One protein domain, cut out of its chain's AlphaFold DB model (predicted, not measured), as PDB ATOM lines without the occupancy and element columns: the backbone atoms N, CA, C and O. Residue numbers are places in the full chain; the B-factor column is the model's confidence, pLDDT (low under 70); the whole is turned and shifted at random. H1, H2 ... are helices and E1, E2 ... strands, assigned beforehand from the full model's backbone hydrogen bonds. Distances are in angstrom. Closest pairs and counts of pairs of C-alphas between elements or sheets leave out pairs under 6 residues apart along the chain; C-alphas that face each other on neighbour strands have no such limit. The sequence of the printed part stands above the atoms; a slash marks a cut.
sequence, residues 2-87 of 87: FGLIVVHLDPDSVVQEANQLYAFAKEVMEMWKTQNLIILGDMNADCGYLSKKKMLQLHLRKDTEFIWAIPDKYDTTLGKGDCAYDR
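This is residues 2 to 87 of the 87 residues of the protein "Deoxyribonuclease-1-like protein" of Schistosoma bovis (UniProt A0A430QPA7). One long helix, H1, lies over one face of a narrow sheet of two side-by-side strands, E1 and E2, and runs back against their direction. Two short helices, H2 and H3, lie to one side of H1, and a long tail with no named element, residues 63 to 87, leads from H3 over to the side of E2. The 86 printed residues have the order E1, H1, E2, H2, H3; the sheet, E1 next to E2, is parallel. The class is mixed, helices and strands, with under half of the residues in named elements. The whole is compact, with a radius of gyration of the C-alphas of 12.8 A, and elongated, spanning 42 by 22 by 21 A.

E1, residues 3 to 8, and E2, residues 37 to 42, are parallel neighbours at 17 degrees, with N 5 and O 38 2.9 A apart, within hydrogen-bond range. H1, residues 14 to 32, joins them in a strand-helix-strand unit, two parallel strands with a helix between, whose crossover is right-handed. The closest C-alphas of H1 and E2 are those of Met 29 and Leu 37, 7.4 A. H3, residues 59 to 62, touches H1 with H1 residues 18 to 22 alone; the closest C-alphas are those of Tyr 22 and Leu 60, 5.7 A. H2, residues 52 to 55, is close to H1 but not clearly touching, with the C-alphas of Val 15 and Lys 54 closest at 7.3 A. Every O i to N i+4 pair in H1 is within hydrogen-bond range; H2 and H3 are too short for one.

E1 begins at C-alpha 3 (48.532, 10.479, 116.403) and is 16.9 A long; H1 is 25.9 A, E2 16.8 A. H3 ends at C-alpha 62 (38.336, 23.890, 129.031).

The farthest C-alphas, of Lys 33 and Lys 80, are 42.0 A apart. The printed part has no cut and no long link between named elements. Mean pLDDT of the printed part is 96.3; no printed residue is under 70.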
ATOM      1  N   PHE A   2      52.286  12.400 113.956       92.50
ATOM      2  CA  PHE A   2      51.084  12.762 114.703       92.50
ATOM      3  C   PHE A   2      50.234  11.514 114.947       92.50
ATOM      4  O   PHE A   2      50.326  10.551 114.186       92.50
ATOM      5  N   GLY A   3      49.473  11.526 116.035       95.94
ATOM      6  CA  GLY A   3      48.532  10.479 116.403       95.94
ATOM      7  C   GLY A   3      47.115  10.808 115.952       95.94
ATOM      8  O   GLY A   3      46.759  11.982 115.842       95.94
ATOM      9  N   LEU A   4      46.311   9.769 115.739       97.44
ATOM     10  CA  LEU A   4      44.888   9.889 115.453       97.44
ATOM     11  C   LEU A   4      44.092   9.086 116.481       97.44
ATOM     12  O   LEU A   4      44.372   7.905 116.673       97.44
ATOM     13  N   ILE A   5      43.095   9.710 117.101       97.94
ATOM     14  CA  ILE A   5      42.083   9.028 117.910       97.94
ATOM     15  C   ILE A   5      40.748   9.222 117.204       97.94
ATOM     16  O   ILE A   5      40.258  10.343 117.094       97.94
ATOM     17  N   VAL A   6      40.189   8.128 116.693       98.12
ATOM     18  CA  VAL A   6      38.895   8.131 116.008       98.12
ATOM     19  C   VAL A   6      37.833   7.652 116.983       98.12
ATOM     20  O   VAL A   6      38.017   6.609 117.612       98.12
ATOM     21  N   VAL A   7      36.744   8.404 117.116       98.38
ATOM     22  CA  VAL A   7      35.682   8.117 118.086       98.38
ATOM     23  C   VAL A   7      34.302   8.092 117.441       98.38
ATOM     24  O   VAL A   7      34.050   8.747 116.434       98.38
ATOM     25  N   HIS A   8      33.412   7.325 118.058       98.38
ATOM     26  CA  HIS A   8      31.971   7.437 117.903       98.38
ATOM     27  C   HIS A   8      31.403   7.342 119.318       98.38
ATOM     28  O   HIS A   8      31.465   6.266 119.912       98.38
ATOM     29  N   LEU A   9      30.969   8.473 119.879       98.38
ATOM     30  CA  LEU A   9      30.503   8.528 121.264       98.38
ATOM     31  C   LEU A   9      29.029   8.145 121.370       98.38
ATOM     32  O   LEU A   9      28.225   8.562 120.538       98.38
ATOM     33  N   ASP A  10      28.668   7.413 122.418       98.12
ATOM     34  CA  ASP A  10      27.282   7.044 122.699       98.12
ATOM     35  C   ASP A  10      26.446   8.306 123.009       98.12
ATOM     36  O   ASP A  10      26.757   9.023 123.972       98.12
ATOM     37  N   PRO A  11      25.372   8.594 122.244       97.00
ATOM     38  CA  PRO A  11      24.505   9.754 122.463       97.00
ATOM     39  C   PRO A  11      23.891   9.813 123.871       97.00
ATOM     40  O   PRO A  11      23.662  10.911 124.390       97.00
ATOM     41  N   ASP A  12      23.664   8.667 124.520       97.31
ATOM     42  CA  ASP A  12      23.101   8.607 125.873       97.31
ATOM     43  C   ASP A  12      24.159   8.877 126.961       97.31
ATOM     44  O   ASP A  12      23.822   9.229 128.098       97.31
ATOM     45  N   SER A  13      25.448   8.783 126.606       97.56
ATOM     46  CA  SER A  13      26.583   8.869 127.534       97.56
ATOM     47  C   SER A  13      27.655   9.900 127.141       97.56
ATOM     48  O   SER A  13      28.711   9.943 127.778       97.56
ATOM     49  N   VAL A  14      27.387  10.802 126.182       97.50
ATOM     50  CA  VAL A  14      28.368  11.751 125.595       97.50
ATOM     51  C   VAL A  14      29.223  12.478 126.631       97.50
ATOM     52  O   VAL A  14      30.437  12.587 126.484       97.50
ATOM     53  N   VAL A  15      28.621  12.983 127.714       97.25
ATOM     54  CA  VAL A  15      29.373  13.713 128.752       97.25
ATOM     55  C   VAL A  15      30.396  12.812 129.441       97.25
ATOM     56  O   VAL A  15      31.505  13.256 129.739       97.25
ATOM     57  N   GLN A  16      30.021  11.573 129.745       98.25
ATOM     58  CA  GLN A  16      30.911  10.624 130.398       98.25
ATOM     59  C   GLN A  16      32.031  10.218 129.442       98.25
ATOM     60  O   GLN A  16      33.201  10.332 129.805       98.25
ATOM     61  N   GLU A  17      31.686   9.817 128.220       98.50
ATOM     62  CA  GLU A  17      32.671   9.336 127.253       98.50
ATOM     63  C   GLU A  17      33.634  10.439 126.804       98.50
ATOM     64  O   GLU A  17      34.837  10.206 126.758       98.50
ATOM     65  N   ALA A  18      33.169  11.676 126.599       98.06
ATOM     66  CA  ALA A  18      34.050  12.796 126.262       98.06
ATOM     67  C   ALA A  18      35.062  13.115 127.381       98.06
ATOM     68  O   ALA A  18      36.198  13.509 127.114       98.06
ATOM     69  N   ASN A  19      34.684  12.931 128.652       97.94
ATOM     70  CA  ASN A  19      35.617  13.098 129.770       97.94
ATOM     71  C   ASN A  19      36.602  11.926 129.891       97.94
ATOM     72  O   ASN A  19      37.750  12.140 130.276       97.94
ATOM     73  N   GLN A  20      36.192  10.705 129.546       98.44
ATOM     74  CA  GLN A  20      37.105   9.562 129.466       98.44
ATOM     75  C   GLN A  20      38.081   9.710 128.291       98.44
ATOM     76  O   GLN A  20      39.273   9.463 128.451       98.44
ATOM     77  N   LEU A  21      37.601  10.209 127.150       98.38
ATOM     78  CA  LEU A  21      38.410  10.529 125.978       98.38
ATOM     79  C   LEU A  21      39.494  11.562 126.296       98.38
ATOM     80  O   LEU A  21      40.621  11.410 125.839       98.38
ATOM     81  N   TYR A  22      39.188  12.571 127.119       98.38
ATOM     82  CA  TYR A  22      40.199  13.503 127.628       98.38
ATOM     83  C   TYR A  22      41.331  12.771 128.363       98.38
ATOM     84  O   TYR A  22      42.499  12.957 128.030       98.38
ATOM     85  N   ALA A  23      40.990  11.929 129.347       98.31
ATOM     86  CA  ALA A  23      41.981  11.192 130.132       98.31
ATOM     87  C   ALA A  23      42.831  10.280 129.234       98.31
ATOM     88  O   ALA A  23      44.059  10.340 129.273       98.31
ATOM     89  N   PHE A  24      42.173   9.538 128.342       98.00
ATOM     90  CA  PHE A  24      42.830   8.678 127.365       98.00
ATOM     91  C   PHE A  24      43.765   9.458 126.429       98.00
ATOM     92  O   PHE A  24      44.893   9.037 126.186       98.00
ATOM     93  N   ALA A  25      43.349  10.626 125.934       97.75
ATOM     94  CA  ALA A  25      44.192  11.463 125.084       97.75
ATOM     95  C   ALA A  25      45.470  11.909 125.811       97.75
ATOM     96  O   ALA A  25      46.551  11.847 125.224       97.75
ATOM     97  N   LYS A  26      45.381  12.297 127.092       97.44
ATOM     98  CA  LYS A  26      46.566  12.649 127.895       97.44
ATOM     99  C   LYS A  26      47.492  11.445 128.098       97.44
ATOM    100  O   LYS A  26      48.701  11.598 127.937       97.44
ATOM    101  N   GLU A  27      46.944  10.260 128.368       97.56
ATOM    102  CA  GLU A  27      47.725   9.017 128.479       97.56
ATOM    103  C   GLU A  27      48.461   8.685 127.172       97.56
ATOM    104  O   GLU A  27      49.647   8.355 127.186       97.56
ATOM    105  N   VAL A  28      47.791   8.828 126.024       96.88
ATOM    106  CA  VAL A  28      48.400   8.623 124.701       96.88
ATOM    107  C   VAL A  28      49.517   9.636 124.448       96.88
ATOM    108  O   VAL A  28      50.595   9.253 123.988       96.88
ATOM    109  N   MET A  29      49.299  10.914 124.772       95.94
ATOM    110  CA  MET A  29      50.322  11.959 124.630       95.94
ATOM    111  C   MET A  29      51.574  11.647 125.459       95.94
ATOM    112  O   MET A  29      52.694  11.818 124.967       95.94
ATOM    113  N   GLU A  30      51.402  11.158 126.691       96.50
ATOM    114  CA  GLU A  30      52.503  10.750 127.567       96.50
ATOM    115  C   GLU A  30      53.226   9.509 127.028       96.50
ATOM    116  O   GLU A  30      54.449   9.519 126.856       96.50
ATOM    117  N   MET A  31      52.472   8.461 126.686       96.94
ATOM    118  CA  MET A  31      53.009   7.192 126.195       96.94
ATOM    119  C   MET A  31      53.802   7.372 124.897       96.94
ATOM    120  O   MET A  31      54.882   6.802 124.734       96.94
ATOM    121  N   TRP A  32      53.276   8.166 123.965       95.88
ATOM    122  CA  TRP A  32      53.887   8.393 122.655       95.88
ATOM    123  C   TRP A  32      54.852   9.578 122.640       95.88
ATOM    124  O   TRP A  32      55.495   9.822 121.618       95.88
ATOM    125  N   LYS A  33      54.978  10.303 123.761       95.56
ATOM    126  CA  LYS A  33      55.835  11.488 123.914       95.56
ATOM    127  C   LYS A  33      55.599  12.518 122.805       95.56
ATOM    128  O   LYS A  33      56.544  13.041 122.213       95.56
ATOM    129  N   THR A  34      54.332  12.786 122.496       95.12
ATOM    130  CA  THR A  34      53.927  13.710 121.430       95.12
ATOM    131  C   THR A  34      52.731  14.549 121.853       95.12
ATOM    132  O   THR A  34      51.810  14.055 122.492       95.12
ATOM    133  N   GLN A  35      52.731  15.814 121.440       94.19
ATOM    134  CA  GLN A  35      51.567  16.699 121.538       94.19
ATOM    135  C   GLN A  35      50.802  16.807 120.211       94.19
ATOM    136  O   GLN A  35      49.732  17.402 120.153       94.19
ATOM    137  N   ASN A  36      51.333  16.220 119.133       96.19
ATOM    138  CA  ASN A  36      50.681  16.221 117.828       96.19
ATOM    139  C   ASN A  36      49.631  15.107 117.795       96.19
ATOM    140  O   ASN A  36      49.920  13.999 117.341       96.19
ATOM    141  N   LEU A  37      48.443  15.386 118.317       97.06
ATOM    142  CA  LEU A  37      47.325  14.453 118.377       97.06
ATOM    143  C   LEU A  37      46.100  15.094 117.731       97.06
ATOM    144  O   LEU A  37      45.763  16.235 118.034       97.06
ATOM    145  N   ILE A  38      45.439  14.355 116.847       97.81
ATOM    146  CA  ILE A  38      44.141  14.733 116.291       97.81
ATOM    147  C   ILE A  38      43.115  13.752 116.845       97.81
ATOM    148  O   ILE A  38      43.287  12.538 116.737       97.81
ATOM    149  N   ILE A  39      42.055  14.287 117.437       98.12
ATOM    150  CA  ILE A  39      40.885  13.527 117.865       98.12
ATOM    151  C   ILE A  39      39.766  13.905 116.908       98.12
ATOM    152  O   ILE A  39      39.545  15.099 116.717       98.12
ATOM    153  N   LEU A  40      39.110  12.922 116.297       98.00
ATOM    154  CA  LEU A  40      37.987  13.194 115.410       98.00
ATOM    155  C   LEU A  40      36.929  12.097 115.407       98.00
ATOM    156  O   LEU A  40      37.216  10.936 115.700       98.00
ATOM    157  N   GLY A  41      35.733  12.464 114.972       98.06
ATOM    158  CA  GLY A  41      34.660  11.533 114.646       98.06
ATOM    159  C   GLY A  41      33.309  12.028 115.133       98.06
ATOM    160  O   GLY A  41      33.169  13.191 115.513       98.06
ATOM    161  N   ASP A  42      32.325  11.135 115.129       98.12
ATOM    162  CA  ASP A  42      30.982  11.447 115.610       98.12
ATOM    163  C   ASP A  42      30.988  11.502 117.141       98.12
ATOM    164  O   ASP A  42      30.934  10.487 117.838       98.12
ATOM    165  N   MET A  43      31.116  12.705 117.691       97.88
ATOM    166  CA  MET A  43      31.149  12.904 119.135       97.88
ATOM    167  C   MET A  43      29.759  13.105 119.735       97.88
ATOM    168  O   MET A  43      29.662  13.278 120.951       97.88
ATOM    169  N   ASN A  44      28.696  13.159 118.917       97.44
ATOM    170  CA  ASN A  44      27.365  13.582 119.354       97.44
ATOM    171  C   ASN A  44      27.409  14.894 120.182       97.44
ATOM    172  O   ASN A  44      26.654  15.104 121.132       97.44
ATOM    173  N   ALA A  45      28.334  15.802 119.841       95.75
ATOM    174  CA  ALA A  45      28.749  16.923 120.690       95.75
ATOM    175  C   ALA A  45      27.893  18.199 120.541       95.75
ATOM    176  O   ALA A  45      28.413  19.316 120.637       95.75
ATOM    177  N   ASP A  46      26.585  18.053 120.318       96.38
ATOM    178  CA  ASP A  46      25.664  19.189 120.214       96.38
ATOM    179  C   ASP A  46      24.202  18.808 120.523       96.38
ATOM    180  O   ASP A  46      23.879  17.667 120.869       96.38
ATOM    181  N   CYS A  47      23.302  19.783 120.381       95.06
ATOM    182  CA  CYS A  47      21.854  19.615 120.361       95.06
ATOM    183  C   CYS A  47      21.319  18.846 121.585       95.06
ATOM    184  O   CYS A  47      21.535  19.252 122.732       95.06
ATOM    185  N   GLY A  48      20.542  17.783 121.348       94.38
ATOM    186  CA  GLY A  48      19.865  17.021 122.396       94.38
ATOM    187  C   GLY A  48      20.814  16.175 123.243       94.38
ATOM    188  O   GLY A  48      20.535  15.956 124.421       94.38
ATOM    189  N   TYR A  49      21.942  15.755 122.672       95.81
ATOM    190  CA  TYR A  49      22.896  14.859 123.323       95.81
ATOM    191  C   TYR A  49      23.848  15.624 124.246       95.81
ATOM    192  O   TYR A  49      24.090  15.226 125.390       95.81
ATOM    193  N   LEU A  50      24.310  16.799 123.809       96.88
ATOM    194  CA  LEU A  50      25.208  17.635 124.595       96.88
ATOM    195  C   LEU A  50      24.790  19.106 124.573       96.88
ATOM    196  O   LEU A  50      25.083  19.864 123.654       96.88
ATOM    197  N   SER A  51      24.162  19.558 125.661       96.12
ATOM    198  CA  SER A  51      23.797  20.970 125.791       96.12
ATOM    199  C   SER A  51      25.029  21.880 125.866       96.12
ATOM    200  O   SER A  51      26.033  21.535 126.493       96.12
ATOM    201  N   LYS A  52      24.918  23.112 125.349       95.38
ATOM    202  CA  LYS A  52      25.990  24.132 125.394       95.38
ATOM    203  C   LYS A  52      26.593  24.321 126.790       95.38
ATOM    204  O   LYS A  52      27.802  24.465 126.938       95.38
ATOM    205  N   LYS A  53      25.760  24.275 127.840       96.81
ATOM    206  CA  LYS A  53      26.228  24.368 129.231       96.81
ATOM    207  C   LYS A  53      27.129  23.189 129.601       96.81
ATOM    208  O   LYS A  53      28.158  23.421 130.219       96.81
ATOM    209  N   LYS A  54      26.751  21.954 129.255       97.12
ATOM    210  CA  LYS A  54      27.550  20.749 129.529       97.12
ATOM    211  C   LYS A  54      28.823  20.718 128.680       97.12
ATOM    212  O   LYS A  54      29.885  20.436 129.221       97.12
ATOM    213  N   MET A  55      28.730  21.103 127.408       96.12
ATOM    214  CA  MET A  55      29.861  21.236 126.486       96.12
ATOM    215  C   MET A  55      30.965  22.138 127.058       96.12
ATOM    216  O   MET A  55      32.116  21.726 127.162       96.12
ATOM    217  N   LEU A  56      30.610  23.330 127.553       96.44
ATOM    218  CA  LEU A  56      31.559  24.246 128.206       96.44
ATOM    219  C   LEU A  56      32.164  23.700 129.513       96.44
ATOM    220  O   LEU A  56      33.129  24.267 130.024       96.44
ATOM    221  N   GLN A  57      31.598  22.635 130.088       97.62
ATOM    222  CA  GLN A  57      32.130  22.003 131.293       97.62
ATOM    223  C   GLN A  57      33.113  20.863 131.013       97.62
ATOM    224  O   GLN A  57      33.841  20.508 131.944       97.62
ATOM    225  N   LEU A  58      33.161  20.332 129.784       97.75
ATOM    226  CA  LEU A  58      34.066  19.246 129.400       97.75
ATOM    227  C   LEU A  58      35.532  19.654 129.556       97.75
ATOM    228  O   LEU A  58      35.916  20.775 129.217       97.75
ATOM    229  N   HIS A  59      36.369  18.717 130.002       98.00
ATOM    230  CA  HIS A  59      37.812  18.946 130.110       98.00
ATOM    231  C   HIS A  59      38.439  19.237 128.740       98.00
ATOM    232  O   HIS A  59      39.142  20.233 128.617       98.00
ATOM    233  N   LEU A  60      38.054  18.489 127.692       96.19
ATOM    234  CA  LEU A  60      38.452  18.758 126.298       96.19
ATOM    235  C   LEU A  60      38.094  20.169 125.810       96.19
ATOM    236  O   LEU A  60      38.701  20.652 124.862       96.19
ATOM    237  N   ARG A  61      37.083  20.822 126.398       96.19
ATOM    238  CA  ARG A  61      36.660  22.178 126.013       96.19
ATOM    239  C   ARG A  61      37.342  23.266 126.842       96.19
ATOM    240  O   ARG A  61      37.510  24.377 126.352       96.19
ATOM    241  N   LYS A  62      37.677  22.964 128.098       97.69
ATOM    242  CA  LYS A  62      38.336  23.890 129.031       97.69
ATOM    243  C   LYS A  62      39.848  23.928 128.864       97.69
ATOM    244  O   LYS A  62      40.444  24.977 129.092       97.69
ATOM    245  N   ASP A  63      40.453  22.793 128.532       97.19
ATOM    246  CA  ASP A  63      41.889  22.692 128.330       97.19
ATOM    247  C   ASP A  63      42.272  23.348 127.000       97.19
ATOM    248  O   ASP A  63      41.933  22.870 125.918       97.19
ATOM    249  N   THR A  64      42.983  24.469 127.101       95.56
ATOM    250  CA  THR A  64      43.437  25.275 125.966       95.56
ATOM    251  C   THR A  64      44.515  24.599 125.121       95.56
ATOM    252  O   THR A  64      44.829  25.109 124.048       95.56
ATOM    253  N   GLU A  65      45.088  23.478 125.576       94.25
ATOM    254  CA  GLU A  65      45.955  22.643 124.736       94.25
ATOM    255  C   GLU A  65      45.165  21.973 123.596       94.25
ATOM    256  O   GLU A  65      45.739  21.662 122.551       94.25
ATOM    257  N   PHE A  66      43.846  21.790 123.755       96.19
ATOM    258  CA  PHE A  66      42.976  21.217 122.731       96.19
ATOM    259  C   PHE A  66      42.248  22.307 121.943       96.19
ATOM    260  O   PHE A  66      41.515  23.136 122.484       96.19
ATOM    261  N   ILE A  67      42.401  22.265 120.621       96.50
ATOM    262  CA  ILE A  67      41.734  23.185 119.700       96.50
ATOM    263  C   ILE A  67      40.589  22.447 119.011       96.50
ATOM    264  O   ILE A  67      40.801  21.466 118.306       96.50
ATOM    265  N   TRP A  68      39.371  22.959 119.175       96.19
ATOM    266  CA  TRP A  68      38.191  22.465 118.466       96.19
ATOM    267  C   TRP A  68      38.136  23.098 117.075       96.19
ATOM    268  O   TRP A  68      37.747  24.259 116.936       96.19
ATOM    269  N   ALA A  69      38.564  22.345 116.060       97.00
ATOM    270  CA  ALA A  69      38.664  22.833 114.685       97.00
ATOM    271  C   ALA A  69      37.290  23.066 114.037       97.00
ATOM    272  O   ALA A  69      37.117  24.044 113.308       97.00
ATOM    273  N   ILE A  70      36.313  22.202 114.328       96.94
ATOM    274  CA  ILE A  70      34.917  22.377 113.916       96.94
ATOM    275  C   ILE A  70      34.221  23.265 114.959       96.94
ATOM    276  O   ILE A  70      34.147  22.872 116.125       96.94
ATOM    277  N   PRO A  71      33.729  24.468 114.605       95.31
ATOM    278  CA  PRO A  71      33.006  25.344 115.527       95.31
ATOM    279  C   PRO A  71      31.584  24.855 115.834       95.31
ATOM    280  O   PRO A  71      30.935  24.258 114.987       95.31
ATOM    281  N   ASP A  72      31.037  25.253 116.989       94.94
ATOM    282  CA  ASP A  72      29.682  24.881 117.466       94.94
ATOM    283  C   ASP A  72      28.518  25.421 116.609       94.94
ATOM    284  O   ASP A  72      27.361  25.280 116.977       94.94
ATOM    285  N   LYS A  73      28.816  26.135 115.522       94.69
ATOM    286  CA  LYS A  73      27.829  26.732 114.609       94.69
ATOM    287  C   LYS A  73      27.750  26.008 113.263       94.69
ATOM    288  O   LYS A  73      27.120  26.529 112.350       94.69
ATOM    289  N   TYR A  74      28.527  24.944 113.081       95.81
ATOM    290  CA  TYR A  74      28.528  24.174 111.842       95.81
ATOM    291  C   TYR A  74      27.566  23.006 111.978       95.81
ATOM    292  O   TYR A  74      27.610  22.292 112.969       95.81
ATOM    293  N   ASP A  75      26.741  22.802 110.962       96.69
ATOM    294  CA  ASP A  75      25.931  21.599 110.837       96.69
ATOM    295  C   ASP A  75      26.778  20.499 110.193       96.69
ATOM    296  O   ASP A  75      27.307  20.682 109.091       96.69
ATOM    297  N   THR A  76      26.940  19.374 110.889       96.69
ATOM    298  CA  THR A  76      27.640  18.193 110.359       96.69
ATOM    299  C   THR A  76      26.675  17.099 109.910       96.69
ATOM    300  O   THR A  76      27.103  16.024 109.495       96.69
ATOM    301  N   THR A  77      25.365  17.353 109.940       95.00
ATOM    302  CA  THR A  77      24.349  16.361 109.589       95.00
ATOM    303  C   THR A  77      23.947  16.433 108.111       95.00
ATOM    304  O   THR A  77      23.915  17.492 107.494       95.00
ATOM    305  N   LEU A  78      23.617  15.283 107.508       91.38
ATOM    306  CA  LEU A  78      22.975  15.236 106.179       91.38
ATOM    307  C   LEU A  78      21.440  15.325 106.260       91.38
ATOM    308  O   LEU A  78      20.769  15.544 105.251       91.38
ATOM    309  N   GLY A  79      20.878  15.052 107.441       87.50
ATOM    310  CA  GLY A  79      19.440  14.985 107.681       87.50
ATOM    311  C   GLY A  79      18.824  16.343 108.011       87.50
ATOM    312  O   GLY A  79      19.429  17.392 107.843       87.50
ATOM    313  N   LYS A  80      17.585  16.329 108.515       83.81
ATOM    314  CA  LYS A  80      17.021  17.529 109.143       83.81
ATOM    315  C   LYS A  80      17.697  17.732 110.498       83.81
ATOM    316  O   LYS A  80      17.420  16.975 111.427       83.81
ATOM    317  N   GLY A  81      18.525  18.758 110.597       84.25
ATOM    318  CA  GLY A  81      19.252  19.141 111.797       84.25
ATOM    319  C   GLY A  81      19.968  20.471 111.584       84.25
ATOM    320  O   GLY A  81      19.909  21.042 110.500       84.25
ATOM    321  N   ASP A  82      20.560  20.977 112.657       93.94
ATOM    322  CA  ASP A  82      21.567  22.042 112.650       93.94
ATOM    323  C   ASP A  82      22.448  21.763 113.870       93.94
ATOM    324  O   ASP A  82      22.283  22.372 114.931       93.94
ATOM    325  N   CYS A  83      23.223  20.677 113.774       96.62
ATOM    326  CA  CYS A  83      23.933  20.094 114.907       96.62
ATOM    327  C   CYS A  83      25.378  19.776 114.531       96.62
ATOM    328  O   CYS A  83      25.644  19.098 113.540       96.62
ATOM    329  N   ALA A  84      26.308  20.215 115.373       97.06
ATOM    330  CA  ALA A  84      27.732  19.955 115.230       97.06
ATOM    331  C   ALA A  84      28.134  18.644 115.939       97.06
ATOM    332  O   ALA A  84      28.859  18.678 116.943       97.06
ATOM    333  N   TYR A  85      27.612  17.503 115.475       97.12
ATOM    334  CA  TYR A  85      27.866  16.201 116.105       97.12
ATOM    335  C   TYR A  85      29.289  15.700 115.861       97.12
ATOM    336  O   TYR A  85      29.964  15.300 116.813       97.12
ATOM    337  N   ASP A  86      29.758  15.802 114.620       97.62
ATOM    338  CA  ASP A  86      31.104  15.420 114.210       97.62
ATOM    339  C   ASP A  86      32.097  16.531 114.545       97.62
ATOM    340  O   ASP A  86      31.845  17.714 114.282       97.62
ATOM    341  N   ARG A  87      33.227  16.160 115.146       95.44
ATOM    342  CA  ARG A  87      34.232  17.096 115.665       95.44
ATOM    343  C   ARG A  87      35.643  16.657 115.344       95.44
ATOM    344  O   ARG A  87      35.844  15.434 115.177       95.44
TER     345      ARG A  87